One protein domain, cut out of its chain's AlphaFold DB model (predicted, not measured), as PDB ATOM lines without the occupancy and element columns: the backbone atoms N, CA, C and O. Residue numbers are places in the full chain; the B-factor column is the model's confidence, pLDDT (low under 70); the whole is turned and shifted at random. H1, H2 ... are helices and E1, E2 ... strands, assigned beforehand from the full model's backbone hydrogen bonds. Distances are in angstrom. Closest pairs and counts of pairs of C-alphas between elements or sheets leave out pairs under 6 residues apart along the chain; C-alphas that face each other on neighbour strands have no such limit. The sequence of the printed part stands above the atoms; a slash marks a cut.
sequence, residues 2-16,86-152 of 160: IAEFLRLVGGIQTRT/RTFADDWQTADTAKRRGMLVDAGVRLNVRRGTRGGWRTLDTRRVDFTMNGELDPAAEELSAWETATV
ATOM      1  N   ILE A   2      47.171  26.063  -6.692       71.38
ATOM      2  CA  ILE A   2      45.889  26.318  -7.393       71.38
ATOM      3  C   ILE A   2      46.085  27.081  -8.711       71.38
ATOM      4  O   ILE A   2      45.558  26.672  -9.734       71.38
ATOM      5  N   ALA A   3      46.887  28.152  -8.699       76.44
ATOM      6  CA  ALA A   3      47.193  28.914  -9.912       76.44
ATOM      7  C   ALA A   3      47.914  28.069 -10.975       76.44
ATOM      8  O   ALA A   3      47.668  28.251 -12.154       76.44
ATOM      9  N   GLU A   4      48.754  27.120 -10.551       75.12
ATOM     10  CA  GLU A   4      49.493  26.240 -11.466       75.12
ATOM     11  C   GLU A   4      48.579  25.172 -12.072       75.12
ATOM     12  O   GLU A   4      48.604  24.944 -13.273       75.12
ATOM     13  N   PHE A   5      47.698  24.587 -11.256       73.25
ATOM     14  CA  PHE A   5      46.660  23.677 -11.722       73.25
ATOM     15  C   PHE A   5      45.731  24.358 -12.735       73.25
ATOM     16  O   PHE A   5      45.562  23.867 -13.842       73.25
ATOM     17  N   LEU A   6      45.188  25.534 -12.406       81.12
ATOM     18  CA  LEU A   6      44.314  26.268 -13.326       81.12
ATOM     19  C   LEU A   6      45.050  26.798 -14.561       81.12
ATOM     20  O   LEU A   6      44.423  26.938 -15.602       81.12
ATOM     21  N   ARG A   7      46.357  27.056 -14.482       80.31
ATOM     22  CA  ARG A   7      47.165  27.387 -15.661       80.31
ATOM     23  C   ARG A   7      47.264  26.202 -16.621       80.31
ATOM     24  O   ARG A   7      47.162  26.397 -17.820       80.31
ATOM     25  N   LEU A   8      47.445  24.991 -16.096       77.19
ATOM     26  CA  LEU A   8      47.639  23.785 -16.907       77.19
ATOM     27  C   LEU A   8      46.330  23.211 -17.455       77.19
ATOM     28  O   LEU A   8      46.273  22.820 -18.615       77.19
ATOM     29  N   VAL A   9      45.277  23.153 -16.635       76.06
ATOM     30  CA  VAL A   9      44.016  22.489 -17.013       76.06
ATOM     31  C   VAL A   9      42.830  23.432 -17.129       76.06
ATOM     32  O   VAL A   9      41.760  23.007 -17.551       76.06
ATOM     33  N   GLY A  10      42.980  24.711 -16.778       78.19
ATOM     34  CA  GLY A  10      41.856  25.644 -16.700       78.19
ATOM     35  C   GLY A  10      41.130  25.849 -18.024       78.19
ATOM     36  O   GLY A  10      39.923  26.050 -17.994       78.19
ATOM     37  N   GLY A  11      41.827  25.740 -19.159       79.12
ATOM     38  CA  GLY A  11      41.238  25.825 -20.500       79.12
ATOM     39  C   GLY A  11      40.644  24.513 -21.031       79.12
ATOM     40  O   GLY A  11      39.993  24.520 -22.074       79.12
ATOM     41  N   ILE A  12      40.843  23.386 -20.338       80.94
ATOM     42  CA  ILE A  12      40.343  22.082 -20.784       80.94
ATOM     43  C   ILE A  12      38.831  22.027 -20.559       80.94
ATOM     44  O   ILE A  12      38.334  22.340 -19.473       80.94
ATOM     45  N   GLN A  13      38.089  21.607 -21.585       79.62
ATOM     46  CA  GLN A  13      36.650  21.402 -21.468       79.62
ATOM     47  C   GLN A  13      36.337  20.181 -20.606       79.62
ATOM     48  O   GLN A  13      36.863  19.088 -20.841       79.62
ATOM     49  N   THR A  14      35.431  20.347 -19.645       78.31
ATOM     50  CA  THR A  14      34.921  19.218 -18.876       78.31
ATOM     51  C   THR A  14      34.015  18.360 -19.755       78.31
ATOM     52  O   THR A  14      33.316  18.826 -20.661       78.31
ATOM     53  N   ARG A  15      34.062  17.048 -19.531       76.88
ATOM     54  CA  ARG A  15      33.246  16.069 -20.248       76.88
ATOM     55  C   ARG A  15      32.398  15.325 -19.240       76.88
ATOM     56  O   ARG A  15      32.884  14.932 -18.185       76.88
ATOM     57  N   THR A  16      31.129  15.129 -19.560       73.69
ATOM     58  CA  THR A  16      30.245  14.280 -18.764       73.69
ATOM     59  C   THR A  16      30.053  12.965 -19.495       73.69
ATOM     60  O   THR A  16      29.702  12.940 -20.673       73.69
ATOM     61  N   ARG A  86      31.667  23.723 -20.720       82.56
ATOM     62  CA  ARG A  86      32.334  24.415 -19.614       82.56
ATOM     63  C   ARG A  86      33.770  23.949 -19.487       82.56
ATOM     64  O   ARG A  86      34.102  22.830 -19.871       82.56
ATOM     65  N   THR A  87      34.615  24.808 -18.944       86.00
ATOM     66  CA  THR A  87      36.015  24.486 -18.671       86.00
ATOM     67  C   THR A  87      36.235  24.119 -17.207       86.00
ATOM     68  O   THR A  87      35.408  24.415 -16.339       86.00
ATOM     69  N   PHE A  88      37.376  23.498 -16.895       81.44
ATOM     70  CA  PHE A  88      37.765  23.261 -15.502       81.44
ATOM     71  C   PHE A  88      37.890  24.565 -14.701       81.44
ATOM     72  O   PHE A  88      37.624  24.550 -13.499       81.44
ATOM     73  N   ALA A  89      38.247  25.693 -15.329       83.62
ATOM     74  CA  ALA A  89      38.256  26.991 -14.657       83.62
ATOM     75  C   ALA A  89      36.845  27.426 -14.219       83.62
ATOM     76  O   ALA A  89      36.673  27.867 -13.079       83.62
ATOM     77  N   ASP A  90      35.838  27.240 -15.075       84.00
ATOM     78  CA  ASP A  90      34.438  27.574 -14.771       84.00
ATOM     79  C   ASP A  90      33.888  26.699 -13.635       84.00
ATOM     80  O   ASP A  90      33.284  27.179 -12.666       84.00
ATOM     81  N   ASP A  91      34.153  25.394 -13.715       83.00
ATOM     82  CA  ASP A  91      33.717  24.447 -12.696       83.00
ATOM     83  C   ASP A  91      34.469  24.663 -11.366       83.00
ATOM     84  O   ASP A  91      33.881  24.501 -10.297       83.00
ATOM     85  N   TRP A  92      35.731  25.113 -11.389       84.69
ATOM     86  CA  TRP A  92      36.497  25.456 -10.184       84.69
ATOM     87  C   TRP A  92      35.955  26.690  -9.457       84.69
ATOM     88  O   TRP A  92      35.892  26.714  -8.220       84.69
ATOM     89  N   GLN A  93      35.565  27.726 -10.206       85.88
ATOM     90  CA  GLN A  93      35.023  28.962  -9.637       85.88
ATOM     91  C   GLN A  93      33.721  28.707  -8.877       85.88
ATOM     92  O   GLN A  93      33.537  29.235  -7.781       85.88
ATOM     93  N   THR A  94      32.870  27.837  -9.419       85.56
ATOM     94  CA  THR A  94      31.555  27.494  -8.856       85.56
ATOM     95  C   THR A  94      31.594  26.356  -7.828       85.56
ATOM     96  O   THR A  94      30.621  26.146  -7.106       85.56
ATOM     97  N   ALA A  95      32.704  25.617  -7.735       85.06
ATOM     98  CA  ALA A  95      32.870  24.492  -6.819       85.06
ATOM     99  C   ALA A  95      33.164  24.906  -5.369       85.06
ATOM    100  O   ALA A  95      33.880  25.874  -5.099       85.06
ATOM    101  N   ASP A  96      32.680  24.095  -4.426       86.81
ATOM    102  CA  ASP A  96      33.048  24.179  -3.015       86.81
ATOM    103  C   ASP A  96      34.410  23.507  -2.734       86.81
ATOM    104  O   ASP A  96      35.059  22.921  -3.606       86.81
ATOM    105  N   THR A  97      34.875  23.586  -1.486       86.44
ATOM    106  CA  THR A  97      36.177  23.030  -1.083       86.44
ATOM    107  C   THR A  97      36.267  21.513  -1.281       86.44
ATOM    108  O   THR A  97      37.349  21.000  -1.576       86.44
ATOM    109  N   ALA A  98      35.160  20.782  -1.123       81.94
ATOM    110  CA  ALA A  98      35.134  19.334  -1.304       81.94
ATOM    111  C   ALA A  98      35.271  18.968  -2.786       81.94
ATOM    112  O   ALA A  98      36.122  18.154  -3.147       81.94
ATOM    113  N   LYS A  99      34.509  19.641  -3.646       80.81
ATOM    114  CA  LYS A  99      34.506  19.441  -5.092       80.81
ATOM    115  C   LYS A  99      35.823  19.877  -5.736       80.81
ATOM    116  O   LYS A  99      36.353  19.146  -6.565       80.81
ATOM    117  N   ARG A 100      36.430  20.980  -5.283       84.50
ATOM    118  CA  ARG A 100      37.789  21.387  -5.703       84.50
ATOM    119  C   ARG A 100      38.849  20.351  -5.342       84.50
ATOM    120  O   ARG A 100      39.752  20.091  -6.131       84.50
ATOM    121  N   ARG A 101      38.753  19.740  -4.155       84.31
ATOM    122  CA  ARG A 101      39.664  18.656  -3.763       84.31
ATOM    123  C   ARG A 101      39.459  17.422  -4.638       84.31
ATOM    124  O   ARG A 101      40.454  16.843  -5.053       84.31
ATOM    125  N   GLY A 102      38.209  17.063  -4.931       83.50
ATOM    126  CA  GLY A 102      37.877  15.989  -5.871       83.50
ATOM    127  C   GLY A 102      38.535  16.212  -7.230       83.50
ATOM    128  O   GLY A 102      39.309  15.373  -7.665       83.50
ATOM    129  N   MET A 103      38.379  17.409  -7.807       82.56
ATOM    130  CA  MET A 103      39.009  17.773  -9.085       82.56
ATOM    131  C   MET A 103      40.533  17.591  -9.086       82.56
ATOM    132  O   MET A 103      41.087  17.106 -10.066       82.56
ATOM    133  N   LEU A 104      41.224  17.953  -7.999       82.88
ATOM    134  CA  LEU A 104      42.674  17.742  -7.885       82.88
ATOM    135  C   LEU A 104      43.044  16.253  -7.798       82.88
ATOM    136  O   LEU A 104      44.057  15.841  -8.358       82.88
ATOM    137  N   VAL A 105      42.248  15.459  -7.080       82.75
ATOM    138  CA  VAL A 105      42.469  14.014  -6.920       82.75
ATOM    139  C   VAL A 105      42.217  13.278  -8.233       82.75
ATOM    140  O   VAL A 105      43.063  12.487  -8.641       82.75
ATOM    141  N   ASP A 106      41.113  13.583  -8.911       77.31
ATOM    142  CA  ASP A 106      40.730  12.976 -10.190       77.31
ATOM    143  C   ASP A 106      41.750  13.310 -11.289       77.31
ATOM    144  O   ASP A 106      42.113  12.459 -12.098       77.31
ATOM    145  N   ALA A 107      42.297  14.529 -11.263       76.06
ATOM    146  CA  ALA A 107      43.391  14.946 -12.137       76.06
ATOM    147  C   ALA A 107      44.748  14.303 -11.784       76.06
ATOM    148  O   ALA A 107      45.726  14.498 -12.502       76.06
ATOM    149  N   GLY A 108      44.851  13.553 -10.681       78.31
ATOM    150  CA  GLY A 108      46.098  12.912 -10.260       78.31
ATOM    151  C   GLY A 108      47.175  13.900  -9.802       78.31
ATOM    152  O   GLY A 108      48.368  13.599  -9.901       78.31
ATOM    153  N   VAL A 109      46.775  15.076  -9.310       82.38
ATOM    154  CA  VAL A 109      47.694  16.132  -8.871       82.38
ATOM    155  C   VAL A 109      48.428  15.719  -7.598       82.38
ATOM    156  O   VAL A 109      47.822  15.337  -6.593       82.38
ATOM    157  N   ARG A 110      49.753  15.870  -7.599       80.56
ATOM    158  CA  ARG A 110      50.626  15.638  -6.448       80.56
ATOM    159  C   ARG A 110      51.473  16.867  -6.152       80.56
ATOM    160  O   ARG A 110      51.941  17.569  -7.044       80.56
ATOM    161  N   LEU A 111      51.679  17.107  -4.858       81.19
ATOM    162  CA  LEU A 111      52.540  18.168  -4.352       81.19
ATOM    163  C   LEU A 111      53.668  17.546  -3.530       81.19
ATOM    164  O   LEU A 111      53.453  17.094  -2.405       81.19
ATOM    165  N   ASN A 112      54.876  17.541  -4.078       78.62
ATOM    166  CA  ASN A 112      56.063  17.071  -3.381       78.62
ATOM    167  C   ASN A 112      56.695  18.241  -2.628       78.62
ATOM    168  O   ASN A 112      57.139  19.216  -3.230       78.62
ATOM    169  N   VAL A 113      56.763  18.152  -1.298       80.00
ATOM    170  CA  VAL A 113      57.404  19.179  -0.464       80.00
ATOM    171  C   VAL A 113      58.696  18.623   0.123       80.00
ATOM    172  O   VAL A 113      58.678  17.771   1.011       80.00
ATOM    173  N   ARG A 114      59.842  19.120  -0.349       79.31
ATOM    174  CA  ARG A 114      61.163  18.741   0.176       79.31
ATOM    175  C   ARG A 114      61.326  19.231   1.614       79.31
ATOM    176  O   ARG A 114      60.841  20.311   1.965       79.31
ATOM    177  N   ARG A 115      62.036  18.466   2.452       77.25
ATOM    178  CA  ARG A 115      62.268  18.789   3.874       77.25
ATOM    179  C   ARG A 115      62.903  20.173   4.038       77.25
ATOM    180  O   ARG A 115      63.737  20.583   3.238       77.25
ATOM    181  N   GLY A 116      62.480  20.895   5.072       69.50
ATOM    182  CA  GLY A 116      62.972  22.236   5.368       69.50
ATOM    183  C   GLY A 116      64.137  22.243   6.325       69.50
ATOM    184  O   GLY A 116      64.251  21.370   7.187       69.50
ATOM    185  N   THR A 117      64.970  23.267   6.196       64.19
ATOM    186  CA  THR A 117      66.001  23.592   7.176       64.19
ATOM    187  C   THR A 117      65.330  23.995   8.493       64.19
ATOM    188  O   THR A 117      64.333  24.721   8.508       64.19
ATOM    189  N   ARG A 118      65.841  23.483   9.615       59.69
ATOM    190  CA  ARG A 118      65.281  23.698  10.957       59.69
ATOM    191  C   ARG A 118      65.349  25.197  11.302       59.69
ATOM    192  O   ARG A 118      66.447  25.711  11.463       59.69
ATOM    193  N   GLY A 119      64.203  25.887  11.407       61.12
ATOM    194  CA  GLY A 119      64.130  27.253  11.968       61.12
ATOM    195  C   GLY A 119      63.311  28.318  11.217       61.12
ATOM    196  O   GLY A 119      63.093  29.391  11.771       61.12
ATOM    197  N   GLY A 120      62.809  28.068  10.003       58.22
ATOM    198  CA  GLY A 120      62.055  29.070   9.226       58.22
ATOM    199  C   GLY A 120      60.552  28.789   9.161       58.22
ATOM    200  O   GLY A 120      60.091  28.190   8.197       58.22
ATOM    201  N   TRP A 121      59.776  29.193  10.169       57.81
ATOM    202  CA  TRP A 121      58.325  28.921  10.244       57.81
ATOM    203  C   TRP A 121      57.431  29.986   9.584       57.81
ATOM    204  O   TRP A 121      56.216  29.820   9.548       57.81
ATOM    205  N   ARG A 122      58.002  31.091   9.082       62.62
ATOM    206  CA  ARG A 122      57.215  32.280   8.702       62.62
ATOM    207  C   ARG A 122      56.784  32.332   7.235       62.62
ATOM    208  O   ARG A 122      55.818  33.024   6.940       62.62
ATOM    209  N   THR A 123      57.443  31.607   6.330       62.69
ATOM    210  CA  THR A 123      57.112  31.630   4.893       62.69
ATOM    211  C   THR A 123      57.399  30.288   4.226       62.69
ATOM    212  O   THR A 123      58.468  29.707   4.424       62.69
ATOM    213  N   LEU A 124      56.457  29.806   3.411       67.12
ATOM    214  CA  LEU A 124      56.655  28.637   2.557       67.12
ATOM    215  C   LEU A 124      57.695  28.964   1.478       67.12
ATOM    216  O   LEU A 124      57.487  29.856   0.661       67.12
ATOM    217  N   ASP A 125      58.799  28.224   1.467       72.19
ATOM    218  CA  ASP A 125      59.790  28.294   0.394       72.19
ATOM    219  C   ASP A 125      59.274  27.528  -0.834       72.19
ATOM    220  O   ASP A 125      59.220  26.295  -0.838       72.19
ATOM    221  N   THR A 126      58.874  28.264  -1.871       70.12
ATOM    222  CA  THR A 126      58.312  27.715  -3.112       70.12
ATOM    223  C   THR A 126      59.310  26.867  -3.897       70.12
ATOM    224  O   THR A 126      58.885  25.972  -4.617       70.12
ATOM    225  N   ARG A 127      60.627  27.046  -3.706       72.88
ATOM    226  CA  ARG A 127      61.669  26.226  -4.362       72.88
ATOM    227  C   ARG A 127      61.708  24.786  -3.848       72.88
ATOM    228  O   ARG A 127      62.336  23.915  -4.448       72.88
ATOM    229  N   ARG A 128      61.072  24.532  -2.702       72.56
ATOM    230  CA  ARG A 128      60.959  23.203  -2.090       72.56
ATOM    231  C   ARG A 128      59.684  22.475  -2.491       72.56
ATOM    232  O   ARG A 128      59.507  21.336  -2.067       72.56
ATOM    233  N   VAL A 129      58.817  23.130  -3.250       75.56
ATOM    234  CA  VAL A 129      57.518  22.613  -3.650       75.56
ATOM    235  C   VAL A 129      57.579  22.268  -5.127       75.56
ATOM    236  O   VAL A 129      57.850  23.124  -5.960       75.56
ATOM    237  N   ASP A 130      57.325  21.008  -5.428       76.94
ATOM    238  CA  ASP A 130      57.284  20.469  -6.776       76.94
ATOM    239  C   ASP A 130      55.863  19.963  -7.051       76.94
ATOM    240  O   ASP A 130      55.226  19.365  -6.178       76.94
ATOM    241  N   PHE A 131      55.332  20.312  -8.220       78.56
ATOM    242  CA  PHE A 131      53.964  20.014  -8.633       78.56
ATOM    243  C   PHE A 131      54.015  19.048  -9.808       78.56
ATOM    244  O   PHE A 131      54.650  19.350 -10.815       78.56
ATOM    245  N   THR A 132      53.325  17.919  -9.688       77.88
ATOM    246  CA  THR A 132      53.201  16.937 -10.767       77.88
ATOM    247  C   THR A 132      51.747  16.531 -10.955       77.88
ATOM    248  O   THR A 132      50.953  16.581 -10.014       77.88
ATOM    249  N   MET A 133      51.383  16.140 -12.174       78.75
ATOM    250  CA  MET A 133      50.042  15.695 -12.537       78.75
ATOM    251  C   MET A 133      50.186  14.439 -13.392       78.75
ATOM    252  O   MET A 133      50.817  14.502 -14.429       78.75
ATOM    253  N   ASN A 134      49.658  13.301 -12.930       73.62
ATOM    254  CA  ASN A 134      49.790  12.008 -13.619       73.62
ATOM    255  C   ASN A 134      48.404  11.346 -13.753       73.62
ATOM    256  O   ASN A 134      48.163  10.285 -13.169       73.62
ATOM    257  N   GLY A 135      47.462  12.016 -14.421       68.19
ATOM    258  CA  GLY A 135      46.058  11.594 -14.521       68.19
ATOM    259  C   GLY A 135      45.527  11.572 -15.956       68.19
ATOM    260  O   GLY A 135      46.243  11.892 -16.895       68.19
ATOM    261  N   GLU A 136      44.245  11.236 -16.132       67.38
ATOM    262  CA  GLU A 136      43.571  11.183 -17.450       67.38
ATOM    263  C   GLU A 136      43.627  12.524 -18.214       67.38
ATOM    264  O   GLU A 136      43.530  12.561 -19.437       67.38
ATOM    265  N   LEU A 137      43.830  13.629 -17.491       70.50
ATOM    266  CA  LEU A 137      43.935  14.983 -18.035       70.50
ATOM    267  C   LEU A 137      45.357  15.374 -18.466       70.50
ATOM    268  O   LEU A 137      45.520  16.442 -19.046       70.50
ATOM    269  N   ASP A 138      46.368  14.547 -18.184       68.75
ATOM    270  CA  ASP A 138      47.778  14.844 -18.470       68.75
ATOM    271  C   ASP A 138      48.051  15.015 -19.978       68.75
ATOM    272  O   ASP A 138      48.519  16.087 -20.364       68.75
ATOM    273  N   PRO A 139      47.599  14.108 -20.874       71.81
ATOM    274  CA  PRO A 139      47.759  14.315 -22.316       71.81
ATOM    275  C   PRO A 139      47.047  15.579 -22.826       71.81
ATOM    276  O   PRO A 139      47.580  16.316 -23.651       71.81
ATOM    277  N   ALA A 140      45.853  15.872 -22.300       67.62
ATOM    278  CA  ALA A 140      45.081  17.049 -22.697       67.62
ATOM    279  C   ALA A 140      45.717  18.367 -22.209       67.62
ATOM    280  O   ALA A 140      45.581  19.400 -22.864       67.62
ATOM    281  N   ALA A 141      46.415  18.344 -21.072       69.06
ATOM    282  CA  ALA A 141      47.150  19.492 -20.551       69.06
ATOM    283  C   ALA A 141      48.458  19.733 -21.313       69.06
ATOM    284  O   ALA A 141      48.791  20.885 -21.603       69.06
ATOM    285  N   GLU A 142      49.174  18.667 -21.686       70.50
ATOM    286  CA  GLU A 142      50.352  18.761 -22.552       70.50
ATOM    287  C   GLU A 142      49.992  19.383 -23.910       70.50
ATOM    288  O   GLU A 142      50.635  20.351 -24.322       70.50
ATOM    289  N   GLU A 143      48.915  18.914 -24.554       70.31
ATOM    290  CA  GLU A 143      48.411  19.463 -25.823       70.31
ATOM    291  C   GLU A 143      48.057  20.956 -25.720       70.31
ATOM    292  O   GLU A 143      48.449  21.749 -26.582       70.31
ATOM    293  N   LEU A 144      47.367  21.364 -24.647       68.75
ATOM    294  CA  LEU A 144      47.019  22.766 -24.402       68.75
ATOM    295  C   LEU A 144      48.279  23.636 -24.225       68.75
ATOM    296  O   LEU A 144      48.392  24.710 -24.820       68.75
ATOM    297  N   SER A 145      49.254  23.154 -23.448       69.00
ATOM    298  CA  SER A 145      50.507  23.871 -23.169       69.00
ATOM    299  C   SER A 145      51.408  24.021 -24.405       69.00
ATOM    300  O   SER A 145      52.062  25.056 -24.596       69.00
ATOM    301  N   ALA A 146      51.410  23.017 -25.286       68.12
ATOM    302  CA  ALA A 146      52.102  23.064 -26.570       68.12
ATOM    303  C   ALA A 146      51.479  24.120 -27.499       68.12
ATOM    304  O   ALA A 146      52.190  24.824 -28.218       68.12
ATOM    305  N   TRP A 147      50.155  24.285 -27.443       54.41
ATOM    306  CA  TRP A 147      49.441  25.305 -28.210       54.41
ATOM    307  C   TRP A 147      49.710  26.724 -27.692       54.41
ATOM    308  O   TRP A 147      49.963  27.633 -28.485       54.41
ATOM    309  N   GLU A 148      49.744  26.928 -26.371       57.66
ATOM    310  CA  GLU A 148      50.105  28.225 -25.777       57.66
ATOM    311  C   GLU A 148      51.529  28.655 -26.151       57.66
ATOM    312  O   GLU A 148      51.751  29.804 -26.535       57.66
ATOM    313  N   THR A 149      52.497  27.736 -26.105       61.22
ATOM    314  CA  THR A 149      53.897  28.032 -26.458       61.22
ATOM    315  C   THR A 149      54.099  28.291 -27.950       61.22
ATOM    316  O   THR A 149      54.915  29.143 -28.307       61.22
ATOM    317  N   ALA A 150      53.325  27.642 -28.822       56.84
ATOM    318  CA  ALA A 150      53.340  27.900 -30.261       56.84
ATOM    319  C   ALA A 150      52.734  29.266 -30.647       56.84
ATOM    320  O   ALA A 150      53.038  29.791 -31.719       56.84
ATOM    321  N   THR A 151      51.910  29.860 -29.778       49.69
ATOM    322  CA  THR A 151      51.140  31.080 -30.080       49.69
ATOM    323  C   THR A 151      51.816  32.367 -29.580       49.69
ATOM    324  O   THR A 151      51.336  33.461 -29.868       49.69
ATOM    325  N   VAL A 152      52.960  32.295 -28.883       43.12
ATOM    326  CA  VAL A 152      53.722  33.492 -28.472       43.12
ATOM    327  C   VAL A 152      54.608  33.976 -29.631       43.12
ATOM    328  O   VAL A 152      55.598  33.312 -29.955       43.12
TER     329      VAL A 152
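What this domain is: This is residues 2 to 16 and 86 to 152 of the 160 residues of an uncharacterized protein of Streptomyces viridifaciens (UniProt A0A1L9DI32). A long-looped hairpin of two strands, E2 and E3, reaches out from a loose group of four short helices, and residues 117 to 123 of its loop stick out at the far end. H1 is in the middle of the helix group, with H2 and H4 packed on it; H3 runs loosely beside H2, and the last part of H4, from residue 146, sticks out with the tail to residue 152. The printed part has 82 residues, with four named helices and three named strands in the order H1, E1, H2, H3, E2, E3, H4; the sheet E2 - E3 is antiparallel, and the class is mixed, helices and strands. The whole is loose, with a radius of gyration of the C-alphas of 15.0 A and spans of 46 by 33 by 20 A.

Where its parts are: Strand E2 is residues 109 to 113, 13.2 A long, with C-alpha 109 at (47.694, 16.132, -8.871). Strand E3 is residues 129 to 133, 13.5 A long. Helix H4, residues 138 to 150, is the longest helix at 18.5 A, and its C-alpha 150 is at (53.340, 27.900, -30.261). Helix H1 is residues 2 to 9, 10.5 A, beginning with C-alpha 2 at (45.889, 26.318, -7.393). Strand E1 is residues 13 to 16, 10.0 A; helix H2 is residues 88 to 94, 10.0 A; helix H3 is residues 97 to 106, 14.3 A.

How they stand to each other: E2 and E3 form a hairpin, antiparallel at 160 degrees, with N 110 and O 132 at 2.8 A and N 130 and O 112 at 2.8 A, within hydrogen-bond range. H1 and E3 are near each other, with 5 pairs of C-alphas within 10 A. H4 touches H1 with residues 140 to 145 alone, about perpendicular at 87 degrees; their closest C-alphas are those of Val 9 and Ala 141, 5.6 A apart. H1 touches H2 at a steep tilt of 43 degrees, opposite ways, with the C-alphas of Leu 6 and Ala 89 closest at 6.2 A. H2 and H3 are close but not clearly touching, at a shallow tilt of 17 degrees, opposite ways; their closest C-alphas are those of Trp 92 and Arg 100, 6.2 A apart. E1 pairs with no named strand; its closest C-alpha to H2 is that of Thr 14, 6.0 A from that of Phe 88. H3 and H4 are apart. In H1, H2, H3 and H4 every O i to N i+4 pair is within hydrogen-bond range.

The domain as a whole: The C-alphas of Thr 16 and Gly 119 are the two farthest apart, at 47.5 A. Residues 17 to 85 are not printed, and C-alphas 16 and 86 are 10.4 A apart across this cut. The link from E2 to E3, 15 residues, is long. The mean pLDDT of the printed part is 74.3, and 23 residues are under 70, among them residues 116 to 124 and 144 to 152.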